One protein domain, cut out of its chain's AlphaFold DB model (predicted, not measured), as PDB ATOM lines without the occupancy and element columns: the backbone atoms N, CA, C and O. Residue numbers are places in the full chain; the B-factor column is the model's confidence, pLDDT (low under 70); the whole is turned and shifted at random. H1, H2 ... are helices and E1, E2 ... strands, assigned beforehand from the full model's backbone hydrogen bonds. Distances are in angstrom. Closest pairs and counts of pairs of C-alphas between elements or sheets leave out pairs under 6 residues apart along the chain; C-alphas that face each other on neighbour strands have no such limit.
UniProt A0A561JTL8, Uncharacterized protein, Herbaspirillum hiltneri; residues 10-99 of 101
ATOM      1  N   ARG A  10     161.084 199.425 124.884       97.25
ATOM      2  CA  ARG A  10     160.710 200.538 124.008       97.25
ATOM      3  C   ARG A  10     161.724 201.670 124.093       97.25
ATOM      4  O   ARG A  10     162.457 201.798 125.075       97.25
ATOM      5  N   ALA A  11     161.720 202.522 123.073       96.81
ATOM      6  CA  ALA A  11     162.423 203.792 123.116       96.81
ATOM      7  C   ALA A  11     161.717 204.752 124.085       96.81
ATOM      8  O   ALA A  11     160.504 204.961 124.005       96.81
ATOM      9  N   GLY A  12     162.485 205.323 125.006       91.88
ATOM     10  CA  GLY A  12     162.095 206.459 125.831       91.88
ATOM     11  C   GLY A  12     162.824 207.729 125.391       91.88
ATOM     12  O   GLY A  12     163.443 207.796 124.326       91.88
ATOM     13  N   ARG A  13     162.784 208.769 126.224       89.94
ATOM     14  CA  ARG A  13     163.482 210.037 125.949       89.94
ATOM     15  C   ARG A  13     164.999 209.873 126.133       89.94
ATOM     16  O   ARG A  13     165.500 210.060 127.236       89.94
ATOM     17  N   GLY A  14     165.722 209.488 125.076       92.31
ATOM     18  CA  GLY A  14     167.181 209.252 125.127       92.31
ATOM     19  C   GLY A  14     167.585 208.036 125.972       92.31
ATOM     20  O   GLY A  14     168.673 207.995 126.552       92.31
ATOM     21  N   CYS A  15     166.674 207.071 126.099       96.50
ATOM     22  CA  CYS A  15     166.805 205.904 126.962       96.50
ATOM     23  C   CYS A  15     166.038 204.702 126.398       96.50
ATOM     24  O   CYS A  15     165.210 204.839 125.498       96.50
ATOM     25  N   VAL A  16     166.303 203.526 126.959       97.62
ATOM     26  CA  VAL A  16     165.511 202.306 126.775       97.62
ATOM     27  C   VAL A  16     164.666 202.102 128.024       97.62
ATOM     28  O   VAL A  16     165.176 202.199 129.144       97.62
ATOM     29  N   VAL A  17     163.382 201.812 127.832       97.19
ATOM     30  CA  VAL A  17     162.421 201.612 128.920       97.19
ATOM     31  C   VAL A  17     161.670 200.289 128.781       97.19
ATOM     32  O   VAL A  17     161.510 199.766 127.678       97.19
ATOM     33  N   ALA A  18     161.181 199.771 129.902       96.00
ATOM     34  CA  ALA A  18     160.269 198.637 129.983       96.00
ATOM     35  C   ALA A  18     158.889 199.080 130.494       96.00
ATOM     36  O   ALA A  18     158.749 200.106 131.164       96.00
ATOM     37  N   ASP A  19     157.868 198.274 130.208       94.56
ATOM     38  CA  ASP A  19     156.508 198.480 130.734       94.56
ATOM     39  C   ASP A  19     156.332 197.931 132.155       94.56
ATOM     40  O   ASP A  19     155.343 198.220 132.824       94.56
ATOM     41  N   VAL A  20     157.300 197.144 132.625       92.69
ATOM     42  CA  VAL A  20     157.308 196.544 133.959       92.69
ATOM     43  C   VAL A  20     158.430 197.135 134.811       92.69
ATOM     44  O   VAL A  20     159.462 197.524 134.258       92.69
ATOM     45  N   PRO A  21     158.270 197.173 136.147       92.75
ATOM     46  CA  PRO A  21     159.317 197.647 137.042       92.75
ATOM     47  C   PRO A  21     160.655 196.941 136.821       92.75
ATOM     48  O   PRO A  21     160.697 195.728 136.597       92.75
ATOM     49  N   VAL A  22     161.745 197.700 136.951       91.56
ATOM     50  CA  VAL A  22     163.123 197.197 136.904       91.56
ATOM     51  C   VAL A  22     163.673 197.141 138.335       91.56
ATOM     52  O   VAL A  22     164.227 198.123 138.833       91.56
ATOM     53  N   PRO A  23     163.470 196.029 139.063       85.62
ATOM     54  CA  PRO A  23     163.896 195.930 140.452       85.62
ATOM     55  C   PRO A  23     165.424 195.964 140.570       85.62
ATOM     56  O   PRO A  23     166.143 195.458 139.713       85.62
ATOM     57  N   GLY A  24     165.921 196.515 141.678       82.31
ATOM     58  CA  GLY A  24     167.353 196.527 142.002       82.31
ATOM     59  C   GLY A  24     168.099 197.811 141.628       82.31
ATOM     60  O   GLY A  24     169.262 197.941 141.998       82.31
ATOM     61  N   MET A  25     167.443 198.775 140.974       79.44
ATOM     62  CA  MET A  25     168.010 200.096 140.683       79.44
ATOM     63  C   MET A  25     167.023 201.209 141.054       79.44
ATOM     64  O   MET A  25     165.927 201.288 140.497       79.44
ATOM     65  N   GLY A  26     167.408 202.069 142.002       85.06
ATOM     66  CA  GLY A  26     166.632 203.263 142.351       85.06
ATOM     67  C   GLY A  26     166.641 204.291 141.214       85.06
ATOM     68  O   GLY A  26     167.640 204.408 140.512       85.06
ATOM     69  N   GLY A  27     165.533 205.014 141.026       87.31
ATOM     70  CA  GLY A  27     165.362 205.992 139.942       87.31
ATOM     71  C   GLY A  27     164.796 205.405 138.644       87.31
ATOM     72  O   GLY A  27     164.346 206.155 137.778       87.31
ATOM     73  N   SER A  28     164.731 204.073 138.525       92.62
ATOM     74  CA  SER A  28     164.090 203.401 137.385       92.62
ATOM     75  C   SER A  28     162.566 203.569 137.338       92.62
ATOM     76  O   SER A  28     161.921 203.218 136.353       92.62
ATOM     77  N   ASP A  29     161.984 204.126 138.393       93.56
ATOM     78  CA  ASP A  29     160.566 204.362 138.624       93.56
ATOM     79  C   ASP A  29     160.111 205.795 138.301       93.56
ATOM     80  O   ASP A  29     158.926 206.098 138.434       93.56
ATOM     81  N   ALA A  30     161.000 206.659 137.795       93.12
ATOM     82  CA  ALA A  30     160.647 207.975 137.254       93.12
ATOM     83  C   ALA A  30     159.926 207.864 135.887       93.12
ATOM     84  O   ALA A  30     160.350 208.431 134.877       93.12
ATOM     85  N   VAL A  31     158.825 207.106 135.855       94.62
ATOM     86  CA  VAL A  31     158.107 206.681 134.643       94.62
ATOM     87  C   VAL A  31     157.627 207.868 133.812       94.62
ATOM     88  O   VAL A  31     157.740 207.833 132.590       94.62
ATOM     89  N   GLU A  32     157.141 208.939 134.445       93.56
ATOM     90  CA  GLU A  32     156.687 210.146 133.738       93.56
ATOM     91  C   GLU A  32     157.826 210.855 132.991       93.56
ATOM     92  O   GLU A  32     157.629 211.360 131.884       93.56
ATOM     93  N   TYR A  33     159.029 210.861 133.575       93.75
ATOM     94  CA  TYR A  33     160.205 211.492 132.982       93.75
ATOM     95  C   TYR A  33     160.725 210.684 131.786       93.75
ATOM     96  O   TYR A  33     160.933 211.240 130.704       93.75
ATOM     97  N   TYR A  34     160.882 209.366 131.949       94.19
ATOM     98  CA  TYR A  34     161.471 208.501 130.921       94.19
ATOM     99  C   TYR A  34     160.461 207.967 129.885       94.19
ATOM    100  O   TYR A  34     160.855 207.623 128.769       94.19
ATOM    101  N   GLY A  35     159.160 207.934 130.203       93.81
ATOM    102  CA  GLY A  35     158.107 207.323 129.375       93.81
ATOM    103  C   GLY A  35     157.930 205.808 129.589       93.81
ATOM    104  O   GLY A  35     157.368 205.111 128.735       93.81
ATOM    105  N   GLY A  36     158.447 205.290 130.705       95.12
ATOM    106  CA  GLY A  36     158.459 203.878 131.093       95.12
ATOM    107  C   GLY A  36     159.453 203.634 132.232       95.12
ATOM    108  O   GLY A  36     160.114 204.568 132.686       95.12
ATOM    109  N   HIS A  37     159.574 202.390 132.690       95.94
ATOM    110  CA  HIS A  37     160.572 202.027 133.695       95.94
ATOM    111  C   HIS A  37     161.966 201.964 133.069       95.94
ATOM    112  O   HIS A  37     162.161 201.260 132.078       95.94
ATOM    113  N   LEU A  38     162.935 202.696 133.617       96.06
ATOM    114  CA  LEU A  38     164.251 202.839 132.993       96.06
ATOM    115  C   LEU A  38     165.030 201.517 132.980       96.06
ATOM    116  O   LEU A  38     165.242 200.907 134.026       96.06
ATOM    117  N   VAL A  39     165.518 201.126 131.799       95.44
ATOM    118  CA  VAL A  39     166.455 200.005 131.611       95.44
ATOM    119  C   VAL A  39     167.877 200.524 131.390       95.44
ATOM    120  O   VAL A  39     168.822 199.994 131.968       95.44
ATOM    121  N   ALA A  40     168.037 201.559 130.560       95.06
ATOM    122  CA  ALA A  40     169.326 202.190 130.277       95.06
ATOM    123  C   ALA A  40     169.131 203.633 129.786       95.06
ATOM    124  O   ALA A  40     168.220 203.889 129.001       95.06
ATOM    125  N   GLU A  41     169.981 204.573 130.203       94.38
ATOM    126  CA  GLU A  41     169.896 206.000 129.841       94.38
ATOM    127  C   GLU A  41     171.177 206.539 129.194       94.38
ATOM    128  O   GLU A  41     172.195 205.854 129.143       94.38
ATOM    129  N   SER A  42     171.128 207.797 128.737       94.31
ATOM    130  CA  SER A  42     172.240 208.494 128.069       94.31
ATOM    131  C   SER A  42     172.655 207.835 126.750       94.31
ATOM    132  O   SER A  42     173.838 207.706 126.437       94.31
ATOM    133  N   ILE A  43     171.661 207.419 125.962       95.06
ATOM    134  CA  ILE A  43     171.846 206.722 124.687       95.06
ATOM    135  C   ILE A  43     171.387 207.634 123.542       95.06
ATOM    136  O   ILE A  43     170.335 208.271 123.625       95.06
ATOM    137  N   THR A  44     172.161 207.696 122.451       95.31
ATOM    138  CA  THR A  44     171.742 208.413 121.234       95.31
ATOM    139  C   THR A  44     170.505 207.760 120.619       95.31
ATOM    140  O   THR A  44     170.298 206.554 120.759       95.31
ATOM    141  N   ALA A  45     169.683 208.534 119.909       91.62
ATOM    142  CA  ALA A  45     168.427 208.032 119.352       91.62
ATOM    143  C   ALA A  45     168.630 206.795 118.451       91.62
ATOM    144  O   ALA A  45     167.890 205.822 118.560       91.62
ATOM    145  N   GLU A  46     169.681 206.785 117.628       92.69
ATOM    146  CA  GLU A  46     169.999 205.673 116.725       92.69
ATOM    147  C   GLU A  46     170.336 204.383 117.487       92.69
ATOM    148  O   GLU A  46     169.943 203.287 117.080       92.69
ATOM    149  N   ASN A  47     171.039 204.511 118.616       96.81
ATOM    150  CA  ASN A  47     171.424 203.371 119.441       96.81
ATOM    151  C   ASN A  47     170.241 202.836 120.257       96.81
ATOM    152  O   ASN A  47     170.140 201.623 120.422       96.81
ATOM    153  N   VAL A  48     169.331 203.702 120.724       97.12
ATOM    154  CA  VAL A  48     168.105 203.274 121.427       97.12
ATOM    155  C   VAL A  48     167.296 202.330 120.539       97.12
ATOM    156  O   VAL A  48     166.966 201.223 120.958       97.12
ATOM    157  N   GLU A  49     167.039 202.734 119.295       95.06
ATOM    158  CA  GLU A  49     166.266 201.934 118.340       95.06
ATOM    159  C   GLU A  49     166.943 200.596 118.013       95.06
ATOM    160  O   GLU A  49     166.284 199.558 117.909       95.06
ATOM    161  N   PHE A  50     168.273 200.591 117.867       97.06
ATOM    162  CA  PHE A  50     169.021 199.354 117.648       97.06
ATOM    163  C   PHE A  50     168.932 198.406 118.850       97.06
ATOM    164  O   PHE A  50     168.637 197.227 118.658       97.06
ATOM    165  N   ILE A  51     169.149 198.908 120.071       97.19
ATOM    166  CA  ILE A  51     169.102 198.108 121.302       97.19
ATOM    167  C   ILE A  51     167.708 197.513 121.498       97.19
ATOM    168  O   ILE A  51     167.587 196.309 121.701       97.19
ATOM    169  N   VAL A  52     166.658 198.333 121.379       97.19
ATOM    170  CA  VAL A  52     165.263 197.886 121.511       97.19
ATOM    171  C   VAL A  52     164.969 196.751 120.537       97.19
ATOM    172  O   VAL A  52     164.480 195.699 120.948       97.19
ATOM    173  N   ARG A  53     165.311 196.927 119.256       97.19
ATOM    174  CA  ARG A  53     165.089 195.893 118.240       97.19
ATOM    175  C   ARG A  53     165.874 194.621 118.551       97.19
ATOM    176  O   ARG A  53     165.284 193.547 118.537       97.19
ATOM    177  N   ALA A  54     167.169 194.739 118.842       95.88
ATOM    178  CA  ALA A  54     168.039 193.594 119.094       95.88
ATOM    179  C   ALA A  54     167.564 192.773 120.302       95.88
ATOM    180  O   ALA A  54     167.418 191.557 120.192       95.88
ATOM    181  N   CYS A  55     167.265 193.435 121.423       95.56
ATOM    182  CA  CYS A  55     166.808 192.778 122.644       95.56
ATOM    183  C   CYS A  55     165.425 192.143 122.477       95.56
ATOM    184  O   CYS A  55     165.225 191.019 122.923       95.56
ATOM    185  N   ASN A  56     164.489 192.809 121.792       96.50
ATOM    186  CA  ASN A  56     163.157 192.246 121.563       96.50
ATOM    187  C   ASN A  56     163.176 191.039 120.611       96.50
ATOM    188  O   ASN A  56     162.353 190.148 120.768       96.50
ATOM    189  N   SER A  57     164.112 190.986 119.656       96.06
ATOM    190  CA  SER A  57     164.252 189.857 118.719       96.06
ATOM    191  C   SER A  57     165.098 188.691 119.239       96.06
ATOM    192  O   SER A  57     165.261 187.696 118.537       96.06
ATOM    193  N   TYR A  58     165.712 188.830 120.417       94.81
ATOM    194  CA  TYR A  58     166.742 187.903 120.881       94.81
ATOM    195  C   TYR A  58     166.212 186.473 121.047       94.81
ATOM    196  O   TYR A  58     166.793 185.554 120.470       94.81
ATOM    197  N   ASP A  59     165.101 186.293 121.767       93.44
ATOM    198  CA  ASP A  59     164.546 184.962 122.045       93.44
ATOM    199  C   ASP A  59     164.126 184.248 120.750       93.44
ATOM    200  O   ASP A  59     164.500 183.097 120.530       93.44
ATOM    201  N   GLU A  60     163.443 184.956 119.844       95.81
ATOM    202  CA  GLU A  60     163.018 184.413 118.546       95.81
ATOM    203  C   GLU A  60     164.213 184.021 117.662       95.81
ATOM    204  O   GLU A  60     164.195 182.984 116.997       95.81
ATOM    205  N   LEU A  61     165.287 184.822 117.656       96.38
ATOM    206  CA  LEU A  61     166.493 184.502 116.890       96.38
ATOM    207  C   LEU A  61     167.207 183.270 117.458       96.38
ATOM    208  O   LEU A  61     167.679 182.425 116.694       96.38
ATOM    209  N   VAL A  62     167.291 183.164 118.785       96.62
ATOM    210  CA  VAL A  62     167.875 182.000 119.461       96.62
ATOM    211  C   VAL A  62     167.068 180.740 119.163       96.62
ATOM    212  O   VAL A  62     167.657 179.710 118.827       96.62
ATOM    213  N   GLU A  63     165.740 180.819 119.233       97.25
ATOM    214  CA  GLU A  63     164.840 179.714 118.902       97.25
ATOM    215  C   GLU A  63     165.038 179.262 117.452       97.25
ATOM    216  O   GLU A  63     165.335 178.092 117.205       97.25
ATOM    217  N   ALA A  64     164.991 180.192 116.494       98.38
ATOM    218  CA  ALA A  64     165.163 179.883 115.079       98.38
ATOM    219  C   ALA A  64     166.522 179.224 114.783       98.38
ATOM    220  O   ALA A  64     166.597 178.228 114.061       98.38
ATOM    221  N   LEU A  65     167.611 179.744 115.357       98.31
ATOM    222  CA  LEU A  65     168.945 179.162 115.196       98.31
ATOM    223  C   LEU A  65     169.058 177.774 115.832       98.31
ATOM    224  O   LEU A  65     169.698 176.891 115.257       98.31
ATOM    225  N   THR A  66     168.423 177.571 116.987       98.31
ATOM    226  CA  THR A  66     168.374 176.271 117.665       98.31
ATOM    227  C   THR A  66     167.639 175.251 116.801       98.31
ATOM    228  O   THR A  66     168.183 174.183 116.543       98.31
ATOM    229  N   MET A  67     166.478 175.613 116.243       98.38
ATOM    230  CA  MET A  67     165.726 174.748 115.327       98.38
ATOM    231  C   MET A  67     166.561 174.326 114.113       98.38
ATOM    232  O   MET A  67     166.560 173.157 113.738       98.38
ATOM    233  N   VAL A  68     167.305 175.256 113.502       98.31
ATOM    234  CA  VAL A  68     168.169 174.937 112.351       98.31
ATOM    235  C   VAL A  68     169.323 174.015 112.754       98.31
ATOM    236  O   VAL A  68     169.643 173.080 112.019       98.31
ATOM    237  N   ARG A  69     169.954 174.259 113.909       98.19
ATOM    238  CA  ARG A  69     171.027 173.403 114.438       98.19
ATOM    239  C   ARG A  69     170.531 171.982 114.692       98.19
ATOM    240  O   ARG A  69     171.228 171.026 114.354       98.19
ATOM    241  N   ASP A  70     169.354 171.857 115.291       98.06
ATOM    242  CA  ASP A  70     168.774 170.572 115.664       98.06
ATOM    243  C   ASP A  70     168.341 169.797 114.413       98.06
ATOM    244  O   ASP A  70     168.718 168.638 114.265       98.06
ATOM    245  N   ALA A  71     167.732 170.464 113.426       98.50
ATOM    246  CA  ALA A  71     167.460 169.860 112.121       98.50
ATOM    247  C   ALA A  71     168.741 169.368 111.410       98.50
ATOM    248  O   ALA A  71     168.739 168.305 110.792       98.50
ATOM    249  N   ASP A  72     169.860 170.099 111.509       98.56
ATOM    250  CA  ASP A  72     171.151 169.631 110.978       98.56
ATOM    251  C   ASP A  72     171.696 168.406 111.733       98.56
ATOM    252  O   ASP A  72     172.341 167.543 111.132       98.56
ATOM    253  N   ASN A  73     171.453 168.315 113.047       98.25
ATOM    254  CA  ASN A  73     171.808 167.136 113.838       98.25
ATOM    255  C   ASN A  73     170.992 165.912 113.401       98.25
ATOM    256  O   ASN A  73     171.578 164.844 113.223       98.25
ATOM    257  N   ASP A  74     169.689 166.082 113.173       98.62
ATOM    258  CA  ASP A  74     168.796 165.015 112.714       98.62
ATOM    259  C   ASP A  74     169.205 164.520 111.319       98.62
ATOM    260  O   ASP A  74     169.444 163.328 111.128       98.62
ATOM    261  N   CYS A  75     169.445 165.435 110.367       98.62
ATOM    262  CA  CYS A  75     169.969 165.074 109.045       98.62
ATOM    263  C   CYS A  75     171.268 164.263 109.141       98.62
ATOM    264  O   CYS A  75     171.450 163.283 108.419       98.62
ATOM    265  N   ARG A  76     172.181 164.647 110.040       98.12
ATOM    266  CA  ARG A  76     173.447 163.935 110.249       98.12
ATOM    267  C   ARG A  76     173.233 162.529 110.809       98.12
ATOM    268  O   ARG A  76     173.938 161.616 110.385       98.12
ATOM    269  N   ALA A  77     172.305 162.366 111.751       98.44
ATOM    270  CA  ALA A  77     171.964 161.071 112.335       98.44
ATOM    271  C   ALA A  77     171.350 160.119 111.293       98.44
ATOM    272  O   ALA A  77     171.672 158.931 111.286       98.44
ATOM    273  N   ASP A  78     170.566 160.667 110.366       98.31
ATOM    274  CA  ASP A  78     169.898 159.922 109.295       98.31
ATOM    275  C   ASP A  78     170.777 159.700 108.048       98.31
ATOM    276  O   ASP A  78     170.362 159.042 107.092       98.31
ATOM    277  N   GLY A  79     172.001 160.241 108.021       98.12
ATOM    278  CA  GLY A  79     172.898 160.160 106.858       98.12
ATOM    279  C   GLY A  79     172.449 161.011 105.662       98.12
ATOM    280  O   GLY A  79     172.842 160.741 104.524       98.12
ATOM    281  N   LEU A  80     171.624 162.029 105.907       98.38
ATOM    282  CA  LEU A  80     171.130 162.985 104.921       98.38
ATOM    283  C   LEU A  80     172.120 164.149 104.710       98.38
ATOM    284  O   LEU A  80     173.019 164.371 105.527       98.38
ATOM    285  N   PRO A  81     171.971 164.930 103.620       98.38
ATOM    286  CA  PRO A  81     172.754 166.144 103.422       98.38
ATOM    287  C   PRO A  81     172.610 167.128 104.593       98.38
ATOM    288  O   PRO A  81     171.503 167.502 104.976       98.38
ATOM    289  N   THR A  82     173.746 167.575 105.121       98.50
ATOM    290  CA  THR A  82     173.839 168.564 106.204       98.50
ATOM    291  C   THR A  82     174.152 169.953 105.653       98.50
ATOM    292  O   THR A  82     174.646 170.098 104.529       98.50
ATOM    293  N   ILE A  83     173.953 170.989 106.463       97.94
ATOM    294  CA  ILE A  83     174.393 172.341 106.117       97.94
ATOM    295  C   ILE A  83     175.930 172.393 105.993       97.94
ATOM    296  O   ILE A  83     176.644 171.619 106.644       97.94
ATOM    297  N   PRO A  84     176.488 173.310 105.179       98.44
ATOM    298  CA  PRO A  84     177.934 173.449 105.045       98.44
ATOM    299  C   PRO A  84     178.615 173.742 106.388       98.44
ATOM    300  O   PRO A  84     178.149 174.589 107.152       98.44
ATOM    301  N   ALA A  85     179.769 173.118 106.639       97.81
ATOM    302  CA  ALA A  85     180.500 173.266 107.902       97.81
ATOM    303  C   ALA A  85     180.742 174.733 108.336       97.81
ATOM    304  O   ALA A  85     180.551 175.030 109.515       97.81
ATOM    305  N   PRO A  86     181.069 175.692 107.439       98.56
ATOM    306  CA  PRO A  86     181.200 177.097 107.833       98.56
ATOM    307  C   PRO A  86     179.887 177.741 108.301       98.56
ATOM    308  O   PRO A  86     179.909 178.614 109.165       98.56
ATOM    309  N   ALA A  87     178.745 177.333 107.737       98.25
ATOM    310  CA  ALA A  87     177.435 177.815 108.168       98.25
ATOM    311  C   ALA A  87     177.080 177.235 109.541       98.25
ATOM    312  O   ALA A  87     176.695 177.988 110.433       98.25
ATOM    313  N   ARG A  88     177.316 175.929 109.739       98.25
ATOM    314  CA  ARG A  88     177.129 175.269 111.036       98.25
ATOM    315  C   ARG A  88     177.947 175.936 112.141       98.25
ATOM    316  O   ARG A  88     177.390 176.318 113.162       98.25
ATOM    317  N   ALA A  89     179.230 176.189 111.884       98.19
ATOM    318  CA  ALA A  89     180.111 176.854 112.839       98.19
ATOM    319  C   ALA A  89     179.620 178.261 113.236       98.19
ATOM    320  O   ALA A  89     179.756 178.655 114.392       98.19
ATOM    321  N   LYS A  90     179.028 179.022 112.303       98.38
ATOM    322  CA  LYS A  90     178.442 180.337 112.611       98.38
ATOM    323  C   LYS A  90     177.212 180.230 113.511       98.38
ATOM    324  O   LYS A  90     177.070 181.050 114.413       98.38
ATOM    325  N   ILE A  91     176.349 179.242 113.274       98.25
ATOM    326  CA  ILE A  91     175.167 178.984 114.108       98.25
ATOM    327  C   ILE A  91     175.605 178.605 115.523       98.25
ATOM    328  O   ILE A  91     175.157 179.223 116.486       98.25
ATOM    329  N   ASP A  92     176.538 177.660 115.645       97.88
ATOM    330  CA  ASP A  92     177.044 177.210 116.944       97.88
ATOM    331  C   ASP A  92     177.703 178.369 117.719       97.88
ATOM    332  O   ASP A  92     177.448 178.544 118.908       97.88
ATOM    333  N   ALA A  93     178.485 179.223 117.047       97.69
ATOM    334  CA  ALA A  93     179.094 180.400 117.669       97.69
ATOM    335  C   ALA A  93     178.062 181.445 118.133       97.69
ATOM    336  O   ALA A  93     178.223 182.042 119.203       97.69
ATOM    337  N   ALA A  94     177.002 181.673 117.351       97.25
ATOM    338  CA  ALA A  94     175.929 182.594 117.716       97.25
ATOM    339  C   ALA A  94     175.146 182.085 118.936       97.25
ATOM    340  O   ALA A  94     174.934 182.838 119.885       97.25
ATOM    341  N   LEU A  95     174.795 180.796 118.955       97.25
ATOM    342  CA  LEU A  95     174.108 180.156 120.079       97.25
ATOM    343  C   LEU A  95     174.972 180.130 121.348       97.25
ATOM    344  O   LEU A  95     174.477 180.443 122.431       97.25
ATOM    345  N   ALA A  96     176.274 179.859 121.216       96.38
ATOM    346  CA  ALA A  96     177.213 179.932 122.332       96.38
ATOM    347  C   ALA A  96     177.313 181.357 122.903       96.38
ATOM    348  O   ALA A  96     177.310 181.539 124.119       96.38
ATOM    349  N   THR A  97     177.343 182.377 122.036       94.38
ATOM    350  CA  THR A  97     177.311 183.793 122.451       94.38
ATOM    351  C   THR A  97     176.007 184.131 123.171       94.38
ATOM    352  O   THR A  97     176.015 184.866 124.156       94.38
ATOM    353  N   ALA A  98     174.893 183.547 122.729       92.31
ATOM    354  CA  ALA A  98     173.601 183.651 123.391       92.31
ATOM    355  C   ALA A  98     173.513 182.831 124.694       92.31
ATOM    356  O   ALA A  98     172.493 182.883 125.369       92.31
ATOM    357  N   GLY A  99     174.548 182.086 125.089       91.00
ATOM    358  CA  GLY A  99     174.535 181.289 126.318       91.00
ATOM    359  C   GLY A  99     173.694 180.011 126.236       91.00
ATOM    360  O   GLY A  99     173.434 179.393 127.272       91.00
TER     361      GLY A  99
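This is residues 10 to 99 of the 101 residues of an uncharacterized protein of Herbaspirillum hiltneri (UniProt A0A561JTL8). A small head of two paired strands, with H1 at its far end, stands at one end of a long rod, and H2 packs on strand E1 and leads out of the head into the long helix H3. H4 folds back on H3 as a helical hairpin, forming the other half of the rod. The printed part has 90 residues with two named strands and four named helices in the order E1, H1, E2, H2, H3, H4; the sheet, E1 - E2, is antiparallel, and the class is mostly helix. The whole is extended, with a radius of gyration of the C-alphas of 19.0 A and spans of 59 by 25 by 15 A.

The sheet pairs E1, residues 15 to 18, with E2, residues 37 to 41, antiparallel at 153 degrees between their directions. N 16 and O 40 are 2.8 A apart and N 37 and O 18 are 2.9 A apart, both within hydrogen-bond range. Residues 10 to 11 form a short antiparallel pairing with residues 16 to 17 of E1. H1, residues 31 to 34, comes closest to E2 at the C-alphas of Val 31 and His 37, 5.4 A apart. The closest C-alphas of E1 and H2, residues 45 to 56, are those of Val 16 and Val 48, 6.0 A apart. H2 and H3, residues 58 to 77, meet only through their link. H4, residues 85 to 97, touches H3 at residues 62 to 69 of H3 alone; the closest C-alphas are those of Leu 65 and Ile 91, 6.3 A apart. This helical hairpin has a steep tilt of 42 degrees, opposite ways. H3 and H4 are apart from E1, E2 and H1. Each O i to N i+4 pair in H2, H3 and H4 is within hydrogen-bond range; H1 is too short for such a pair, and its one O i to N i+3 pair is not within range.

E1 begins at C-alpha 15, (166.805, 205.904, 126.962), and H1 and E2 follow it. H2 measures 16.8 A from first to last C-alpha. H3 is the longest helix, 28.6 A, from C-alpha 58 at (166.742, 187.903, 120.881) to C-alpha 77. H4 is 18.2 A long and ends at C-alpha 97, (177.311, 183.793, 122.451).

The C-alphas farthest apart are those of Glu 32 and Gly 79, 59.0 A. The printed part, residues 10 to 99, has no cut. The link from E1 to H1, 12 residues, is long; that from H3 to H4, 7 residues, is short, and the other three are tight. Mean pLDDT of the printed part is 95.4, and no printed residue is under 70.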